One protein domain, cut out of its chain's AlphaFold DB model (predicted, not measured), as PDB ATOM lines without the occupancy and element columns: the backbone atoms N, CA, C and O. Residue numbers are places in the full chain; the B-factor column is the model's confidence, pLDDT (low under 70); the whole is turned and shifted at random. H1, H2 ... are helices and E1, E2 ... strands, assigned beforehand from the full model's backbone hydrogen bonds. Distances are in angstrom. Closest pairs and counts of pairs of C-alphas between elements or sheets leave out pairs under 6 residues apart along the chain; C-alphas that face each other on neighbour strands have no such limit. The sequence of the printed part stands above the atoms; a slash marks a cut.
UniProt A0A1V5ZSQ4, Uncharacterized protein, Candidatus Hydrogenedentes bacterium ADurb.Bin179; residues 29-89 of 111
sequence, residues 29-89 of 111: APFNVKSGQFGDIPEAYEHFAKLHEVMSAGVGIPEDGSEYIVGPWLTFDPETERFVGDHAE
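Overview. This is residues 29 to 89 of the 111 residues of an uncharacterized protein of Candidatus Hydrogenedentes bacterium ADurb.Bin179 (UniProt A0A1V5ZSQ4). At one end of an elongated shape the chain makes a wide, open loop, with H1 along one side, E1 along the other and unnamed residues 29 to 41 winding between; a stretched link, residues 71 to 74, leads from E1 to a small hairpin of E2 and E3 at the far end. The printed part has 61 residues, with one named helix and three named strands in the order H1, E1, E2, E3; E2 and E3 form an antiparallel sheet of two strands. The class is mixed, helices and strands, though under half of the residues, 27 of 61, are in named elements. The whole is loose, with a radius of gyration of the C-alphas of 14.6 A and spans of 43 by 23 by 17 A.

Along the chain. Residues 29 to 41 hold no named element. H1, residues 42 to 58, begins with C-alpha 42 at (-25.221, -22.101, -40.983) and is 22.8 A long. E1, residues 67 to 70, begins with C-alpha 67 at (-26.477, -38.872, -25.748) and is 9.3 A long. E2 is residues 75 to 77, 6.8 A, and E3 is residues 82 to 84, 6.4 A, ending with C-alpha 84 at (-43.342, -34.139, -47.788).

Arrangement. Residues 29 to 30 pair antiparallel with residues 67 to 68 of E1, which pairs with no named strand. H1 is apart from E1, E2 and E3, and in it every O i to N i+4 pair is within hydrogen-bond range. E1 is apart from E2 and E3. E2 and E3 form a hairpin, antiparallel with 131 degrees between their directions; C-alphas 76 and 83 face each other at 4.4 A. N 77 and O 82, 2.8 A, and N 84 and O 75, 2.9 A, are within hydrogen-bond range.

Size, cuts and confidence. The two C-alphas farthest apart are those of Asp 64 and Glu 79, 43.6 A. The printed part has no cut. No link between named elements is long. The mean pLDDT of the printed part is 93.8, and no printed residue is under 70.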
ATOM      1  N   ALA A  29     -27.449 -40.181 -30.752       94.44
ATOM      2  CA  ALA A  29     -26.136 -39.744 -31.200       94.44
ATOM      3  C   ALA A  29     -25.289 -39.345 -29.985       94.44
ATOM      4  O   ALA A  29     -25.853 -38.944 -28.966       94.44
ATOM      5  N   PRO A  30     -23.951 -39.409 -30.062       95.25
ATOM      6  CA  PRO A  30     -23.094 -38.951 -28.972       95.25
ATOM      7  C   PRO A  30     -23.394 -37.496 -28.596       95.25
ATOM      8  O   PRO A  30     -23.675 -36.679 -29.478       95.25
ATOM      9  N   PHE A  31     -23.300 -37.150 -27.311       96.06
ATOM     10  CA  PHE A  31     -23.360 -35.757 -26.863       96.06
ATOM     11  C   PHE A  31     -22.094 -35.006 -27.301       96.06
ATOM     12  O   PHE A  31     -21.149 -34.825 -26.542       96.06
ATOM     13  N   ASN A  32     -22.051 -34.597 -28.567       94.31
ATOM     14  CA  ASN A  32     -20.912 -33.930 -29.181       94.31
ATOM     15  C   ASN A  32     -21.393 -32.861 -30.171       94.31
ATOM     16  O   ASN A  32     -22.394 -33.050 -30.867       94.31
ATOM     17  N   VAL A  33     -20.655 -31.755 -30.282       92.69
ATOM     18  CA  VAL A  33     -20.985 -30.635 -31.184       92.69
ATOM     19  C   VAL A  33     -21.014 -31.019 -32.674       92.69
ATOM     20  O   VAL A  33     -21.549 -30.284 -33.498       92.69
ATOM     21  N   LYS A  34     -20.466 -32.179 -33.049       90.62
ATOM     22  CA  LYS A  34     -20.484 -32.692 -34.430       90.62
ATOM     23  C   LYS A  34     -21.666 -33.617 -34.732       90.62
ATOM     24  O   LYS A  34     -21.782 -34.084 -35.859       90.62
ATOM     25  N   SER A  35     -22.516 -33.910 -33.748       90.38
ATOM     26  CA  SER A  35     -23.620 -34.866 -33.901       90.38
ATOM     27  C   SER A  35     -24.825 -34.309 -34.664       90.38
ATOM     28  O   SER A  35     -25.672 -35.080 -35.104       90.38
ATOM     29  N   GLY A  36     -24.922 -32.988 -34.824       82.31
ATOM     30  CA  GLY A  36     -25.980 -32.355 -35.608       82.31
ATOM     31  C   GLY A  36     -25.652 -32.292 -37.103       82.31
ATOM     32  O   GLY A  36     -24.519 -32.006 -37.485       82.31
ATOM     33  N   GLN A  37     -26.656 -32.523 -37.950       83.38
ATOM     34  CA  GLN A  37     -26.577 -32.346 -39.401       83.38
ATOM     35  C   GLN A  37     -27.575 -31.264 -39.821       83.38
ATOM     36  O   GLN A  37     -28.780 -31.441 -39.661       83.38
ATOM     37  N   PHE A  38     -27.076 -30.141 -40.340       86.69
ATOM     38  CA  PHE A  38     -27.886 -28.938 -40.598       86.69
ATOM     39  C   PHE A  38     -27.937 -28.531 -42.079       86.69
ATOM     40  O   PHE A  38     -28.403 -27.442 -42.403       86.69
ATOM     41  N   GLY A  39     -27.452 -29.394 -42.979       84.81
ATOM     42  CA  GLY A  39     -27.321 -29.076 -44.402       84.81
ATOM     43  C   GLY A  39     -26.524 -27.786 -44.619       84.81
ATOM     44  O   GLY A  39     -25.533 -27.545 -43.932       84.81
ATOM     45  N   ASP A  40     -27.005 -26.945 -45.533       87.69
ATOM     46  CA  ASP A  40     -26.398 -25.655 -45.878       87.69
ATOM     47  C   ASP A  40     -26.987 -24.475 -45.072       87.69
ATOM     48  O   ASP A  40     -27.019 -23.346 -45.560       87.69
ATOM     49  N   ILE A  41     -27.489 -24.722 -43.851       90.19
ATOM     50  CA  ILE A  41     -28.111 -23.702 -42.986       90.19
ATOM     51  C   ILE A  41     -27.160 -23.370 -41.822       90.19
ATOM     52  O   ILE A  41     -27.223 -24.012 -40.764       90.19
ATOM     53  N   PRO A  42     -26.246 -22.395 -41.984       91.81
ATOM     54  CA  PRO A  42     -25.221 -22.101 -40.983       91.81
ATOM     55  C   PRO A  42     -25.807 -21.641 -39.642       91.81
ATOM     56  O   PRO A  42     -25.261 -21.981 -38.592       91.81
ATOM     57  N   GLU A  43     -26.942 -20.943 -39.650       94.81
ATOM     58  CA  GLU A  43     -27.612 -20.457 -38.442       94.81
ATOM     59  C   GLU A  43     -28.125 -21.614 -37.573       94.81
ATOM     60  O   GLU A  43     -28.075 -21.553 -36.345       94.81
ATOM     61  N   ALA A  44     -28.580 -22.710 -38.191       90.81
ATOM     62  CA  ALA A  44     -29.033 -23.889 -37.458       90.81
ATOM     63  C   ALA A  44     -27.865 -24.565 -36.720       90.81
ATOM     64  O   ALA A  44     -28.009 -24.949 -35.555       90.81
ATOM     65  N   TYR A  45     -26.690 -24.630 -37.357       92.69
ATOM     66  CA  TYR A  45     -25.471 -25.086 -36.692       92.69
ATOM     67  C   TYR A  45     -25.043 -24.134 -35.573       92.69
ATOM     68  O   TYR A  45     -24.723 -24.601 -34.482       92.69
ATOM     69  N   GLU A  46     -25.062 -22.818 -35.801       95.75
ATOM     70  CA  GLU A  46     -24.702 -21.827 -34.780       95.75
ATOM     71  C   GLU A  46     -25.568 -21.981 -33.522       95.75
ATOM     72  O   GLU A  46     -25.046 -22.073 -32.406       95.75
ATOM     73  N   HIS A  47     -26.887 -22.094 -33.695       94.56
ATOM     74  CA  HIS A  47     -27.811 -22.298 -32.584       94.56
ATOM     75  C   HIS A  47     -27.573 -23.626 -31.856       94.56
ATOM     76  O   HIS A  47     -27.564 -23.652 -30.622       94.56
ATOM     77  N   PHE A  48     -27.337 -24.719 -32.588       94.12
ATOM     78  CA  PHE A  48     -27.011 -26.008 -31.979       94.12
ATOM     79  C   PHE A  48     -25.690 -25.968 -31.208       94.12
ATOM     80  O   PHE A  48     -25.634 -26.421 -30.065       94.12
ATOM     81  N   ALA A  49     -24.640 -25.395 -31.798       95.25
ATOM     82  CA  ALA A  49     -23.336 -25.266 -31.166       95.25
ATOM     83  C   ALA A  49     -23.427 -24.416 -29.894       95.25
ATOM     84  O   ALA A  49     -22.852 -24.782 -28.867       95.25
ATOM     85  N   LYS A  50     -24.217 -23.334 -29.924       97.50
ATOM     86  CA  LYS A  50     -24.449 -22.512 -28.739       97.50
ATOM     87  C   LYS A  50     -25.177 -23.279 -27.639       97.50
ATOM     88  O   LYS A  50     -24.796 -23.185 -26.474       97.50
ATOM     89  N   LEU A  51     -26.202 -24.054 -27.995       95.44
ATOM     90  CA  LEU A  51     -26.897 -24.912 -27.037       95.44
ATOM     91  C   LEU A  51     -25.946 -25.962 -26.449       95.44
ATOM     92  O   LEU A  51     -25.908 -26.128 -25.234       95.44
ATOM     93  N   HIS A  52     -25.139 -26.628 -27.278       96.19
ATOM     94  CA  HIS A  52     -24.142 -27.593 -26.815       96.19
ATOM     95  C   HIS A  52     -23.145 -26.959 -25.835       96.19
ATOM     96  O   HIS A  52     -22.879 -27.545 -24.789       96.19
ATOM     97  N   GLU A  53     -22.638 -25.753 -26.111       97.50
ATOM     98  CA  GLU A  53     -21.750 -25.010 -25.203       97.50
ATOM     99  C   GLU A  53     -22.419 -24.745 -23.844       97.50
ATOM    100  O   GLU A  53     -21.832 -25.005 -22.795       97.50
ATOM    101  N   VAL A  54     -23.672 -24.274 -23.846       98.00
ATOM    102  CA  VAL A  54     -24.425 -24.033 -22.606       98.00
ATOM    103  C   VAL A  54     -24.595 -25.328 -21.811       98.00
ATOM    104  O   VAL A  54     -24.385 -25.333 -20.599       98.00
ATOM    105  N   MET A  55     -24.940 -26.434 -22.471       97.56
ATOM    106  CA  MET A  55     -25.178 -27.710 -21.793       97.56
ATOM    107  C   MET A  55     -23.879 -28.374 -21.301       97.56
ATOM    108  O   MET A  55     -23.855 -28.935 -20.208       97.56
ATOM    109  N   SER A  56     -22.794 -28.296 -22.070       96.81
ATOM    110  CA  SER A  56     -21.499 -28.889 -21.710       96.81
ATOM    111  C   SER A  56     -20.753 -28.049 -20.671       96.81
ATOM    112  O   SER A  56     -20.482 -28.528 -19.577       96.81
ATOM    113  N   ALA A  57     -20.463 -26.781 -20.971       96.56
ATOM    114  CA  ALA A  57     -19.642 -25.919 -20.124       96.56
ATOM    115  C   ALA A  57     -20.452 -25.190 -19.044       96.56
ATOM    116  O   ALA A  57     -19.956 -24.978 -17.939       96.56
ATOM    117  N   GLY A  58     -21.689 -24.793 -19.358       97.38
ATOM    118  CA  GLY A  58     -22.554 -24.083 -18.414       97.38
ATOM    119  C   GLY A  58     -23.197 -25.015 -17.386       97.38
ATOM    120  O   GLY A  58     -23.111 -24.767 -16.187       97.38
ATOM    121  N   VAL A  59     -23.839 -26.089 -17.854       97.38
ATOM    122  CA  VAL A  59     -24.535 -27.063 -16.992       97.38
ATOM    123  C   VAL A  59     -23.598 -28.172 -16.500       97.38
ATOM    124  O   VAL A  59     -23.812 -28.699 -15.410       97.38
ATOM    125  N   GLY A  60     -22.546 -28.509 -17.253       96.69
ATOM    126  CA  GLY A  60     -21.587 -29.548 -16.867       96.69
ATOM    127  C   GLY A  60     -21.974 -30.961 -17.310       96.69
ATOM    128  O   GLY A  60     -21.559 -31.922 -16.663       96.69
ATOM    129  N   ILE A  61     -22.784 -31.119 -18.366       96.69
ATOM    130  CA  ILE A  61     -23.109 -32.450 -18.904       96.69
ATOM    131  C   ILE A  61     -21.841 -33.065 -19.520       96.69
ATOM    132  O   ILE A  61     -21.249 -32.447 -20.411       96.69
ATOM    133  N   PRO A  62     -21.411 -34.263 -19.076       94.44
ATOM    134  CA  PRO A  62     -20.212 -34.898 -19.608       94.44
ATOM    135  C   PRO A  62     -20.453 -35.398 -21.034       94.44
ATOM    136  O   PRO A  62     -21.515 -35.945 -21.319       94.44
ATOM    137  N   GLU A  63     -19.461 -35.265 -21.920       90.88
ATOM    138  CA  GLU A  63     -19.523 -35.884 -23.255       90.88
ATOM    139  C   GLU A  63     -19.573 -37.412 -23.180       90.88
ATOM    140  O   GLU A  63     -20.341 -38.046 -23.903       90.88
ATOM    141  N   ASP A  64     -18.789 -38.007 -22.279       93.25
ATOM    142  CA  ASP A  64     -18.784 -39.453 -22.079       93.25
ATOM    143  C   ASP A  64     -20.049 -39.915 -21.342       93.25
ATOM    144  O   ASP A  64     -20.428 -39.365 -20.306       93.25
ATOM    145  N   GLY A  65     -20.710 -40.933 -21.892       92.75
ATOM    146  CA  GLY A  65     -21.946 -41.500 -21.351       92.75
ATOM    147  C   GLY A  65     -23.224 -40.686 -21.597       92.75
ATOM    148  O   GLY A  65     -24.298 -41.162 -21.225       92.75
ATOM    149  N   SER A  66     -23.146 -39.513 -22.236       96.81
ATOM    150  CA  SER A  66     -24.321 -38.705 -22.593       96.81
ATOM    151  C   SER A  66     -24.665 -38.819 -24.078       96.81
ATOM    152  O   SER A  66     -23.797 -38.948 -24.942       96.81
ATOM    153  N   GLU A  67     -25.956 -38.717 -24.390       96.44
ATOM    154  CA  GLU A  67     -26.477 -38.872 -25.748       96.44
ATOM    155  C   GLU A  67     -27.478 -37.761 -26.088       96.44
ATOM    156  O   GLU A  67     -28.232 -37.287 -25.236       96.44
ATOM    157  N   TYR A  68     -27.514 -37.382 -27.362       94.69
ATOM    158  CA  TYR A  68     -28.604 -36.635 -27.974       94.69
ATOM    159  C   TYR A  68     -29.617 -37.576 -28.615       94.69
ATOM    160  O   TYR A  68     -29.280 -38.690 -29.009       94.69
ATOM    161  N   ILE A  69     -30.835 -37.074 -28.812       94.44
ATOM    162  CA  ILE A  69     -31.734 -37.577 -29.849       94.44
ATOM    163  C   ILE A  69     -31.691 -36.575 -30.998       94.44
ATOM    164  O   ILE A  69     -32.074 -35.419 -30.824       94.44
ATOM    165  N   VAL A  70     -31.197 -37.013 -32.154       91.81
ATOM    166  CA  VAL A  70     -31.083 -36.185 -33.360       91.81
ATOM    167  C   VAL A  70     -32.105 -36.671 -34.375       91.81
ATOM    168  O   VAL A  70     -32.060 -37.817 -34.821       91.81
ATOM    169  N   GLY A  71     -33.060 -35.796 -34.682       92.88
ATOM    170  CA  GLY A  71     -34.122 -36.033 -35.652       92.88
ATOM    171  C   GLY A  71     -33.696 -35.755 -37.092       92.88
ATOM    172  O   GLY A  71     -32.787 -34.950 -37.309       92.88
ATOM    173  N   PRO A  72     -34.352 -36.376 -38.088       92.81
ATOM    174  CA  PRO A  72     -34.154 -36.011 -39.483       92.81
ATOM    175  C   PRO A  72     -34.670 -34.595 -39.752       92.81
ATOM    176  O   PRO A  72     -35.580 -34.100 -39.072       92.81
ATOM    177  N   TRP A  73     -34.129 -33.959 -40.788       91.31
ATOM    178  CA  TRP A  73     -34.729 -32.750 -41.338       91.31
ATOM    179  C   TRP A  73     -36.044 -33.115 -42.029       91.31
ATOM    180  O   TRP A  73     -36.072 -34.024 -42.855       91.31
ATOM    181  N   LEU A  74     -37.132 -32.426 -41.685       93.06
ATOM    182  CA  LEU A  74     -38.459 -32.689 -42.236       93.06
ATOM    183  C   LEU A  74     -38.968 -31.455 -42.979       93.06
ATOM    184  O   LEU A  74     -38.883 -30.338 -42.468       93.06
ATOM    185  N   THR A  75     -39.545 -31.661 -44.161       94.00
ATOM    186  CA  THR A  75     -40.198 -30.599 -44.931       94.00
ATOM    187  C   THR A  75     -41.703 -30.669 -44.718       94.00
ATOM    188  O   THR A  75     -42.300 -31.735 -44.854       94.00
ATOM    189  N   PHE A  76     -42.317 -29.540 -44.374       94.06
ATOM    190  CA  PHE A  76     -43.751 -29.427 -44.119       94.06
ATOM    191  C   PHE A  76     -44.402 -28.546 -45.183       94.06
ATOM    192  O   PHE A  76     -43.943 -27.430 -45.424       94.06
ATOM    193  N   ASP A  77     -45.455 -29.055 -45.812       95.31
ATOM    194  CA  ASP A  77     -46.294 -28.317 -46.745       95.31
ATOM    195  C   ASP A  77     -47.425 -27.615 -45.970       95.31
ATOM    196  O   ASP A  77     -48.292 -28.293 -45.409       95.31
ATOM    197  N   PRO A  78     -47.433 -26.270 -45.909       91.12
ATOM    198  CA  PRO A  78     -48.438 -25.524 -45.165       91.12
ATOM    199  C   PRO A  78     -49.820 -25.523 -45.830       91.12
ATOM    200  O   PRO A  78     -50.789 -25.202 -45.151       91.12
ATOM    201  N   GLU A  79     -49.940 -25.855 -47.121       91.44
ATOM    202  CA  GLU A  79     -51.242 -25.886 -47.802       91.44
ATOM    203  C   GLU A  79     -52.020 -27.157 -47.460       91.44
ATOM    204  O   GLU A  79     -53.221 -27.109 -47.196       91.44
ATOM    205  N   THR A  80     -51.332 -28.302 -47.455       92.81
ATOM    206  CA  THR A  80     -51.941 -29.604 -47.137       92.81
ATOM    207  C   THR A  80     -51.807 -29.993 -45.666       92.81
ATOM    208  O   THR A  80     -52.438 -30.958 -45.229       92.81
ATOM    209  N   GLU A  81     -50.997 -29.254 -44.905       92.56
ATOM    210  CA  GLU A  81     -50.630 -29.518 -43.511       92.56
ATOM    211  C   GLU A  81     -50.011 -30.907 -43.294       92.56
ATOM    212  O   GLU A  81     -50.291 -31.614 -42.317       92.56
ATOM    213  N   ARG A  82     -49.155 -31.322 -44.233       94.94
ATOM    214  CA  ARG A  82     -48.489 -32.630 -44.233       94.94
ATOM    215  C   ARG A  82     -46.992 -32.502 -44.440       94.94
ATOM    216  O   ARG A  82     -46.501 -31.572 -45.070       94.94
ATOM    217  N   PHE A  83     -46.255 -33.485 -43.935       97.12
ATOM    218  CA  PHE A  83     -44.850 -33.643 -44.292       97.12
ATOM    219  C   PHE A  83     -44.719 -34.178 -45.717       97.12
ATOM    220  O   PHE A  83     -45.532 -34.996 -46.154       97.12
ATOM    221  N   VAL A  84     -43.679 -33.740 -46.418       97.88
ATOM    222  CA  VAL A  84     -43.342 -34.139 -47.788       97.88
ATOM    223  C   VAL A  84     -41.851 -34.468 -47.889       97.88
ATOM    224  O   VAL A  84     -41.060 -34.045 -47.048       97.88
ATOM    225  N   GLY A  85     -41.463 -35.222 -48.920       96.69
ATOM    226  CA  GLY A  85     -40.073 -35.633 -49.128       96.69
ATOM    227  C   GLY A  85     -39.641 -36.796 -48.231       96.69
ATOM    228  O   GLY A  85     -40.434 -37.691 -47.926       96.69
ATOM    229  N   ASP A  86     -38.369 -36.794 -47.843       95.31
ATOM    230  CA  ASP A  86     -37.772 -37.869 -47.051       95.31
ATOM    231  C   ASP A  86     -38.421 -37.965 -45.660       95.31
ATOM    232  O   ASP A  86     -38.728 -36.958 -45.023       95.31
ATOM    233  N   HIS A  87     -38.647 -39.197 -45.189       96.06
ATOM    234  CA  HIS A  87     -39.320 -39.514 -43.916       96.06
ATOM    235  C   HIS A  87     -40.766 -39.001 -43.777       96.06
ATOM    236  O   HIS A  87     -41.343 -39.039 -42.684       96.06
ATOM    237  N   ALA A  88     -41.386 -38.530 -44.866       96.94
ATOM    238  CA  ALA A  88     -42.739 -37.987 -44.832       96.94
ATOM    239  C   ALA A  88     -43.787 -39.015 -44.387       96.94
ATOM    240  O   ALA A  88     -44.720 -38.657 -43.670       96.94
ATOM    241  N   GLU A  89     -43.663 -40.282 -44.789       96.56
ATOM    242  CA  GLU A  89     -44.632 -41.316 -44.415       96.56
ATOM    243  C   GLU A  89     -44.643 -41.533 -42.895       96.56
ATOM    244  O   GLU A  89     -45.702 -41.526 -42.261       96.56
TER     245      GLU A  89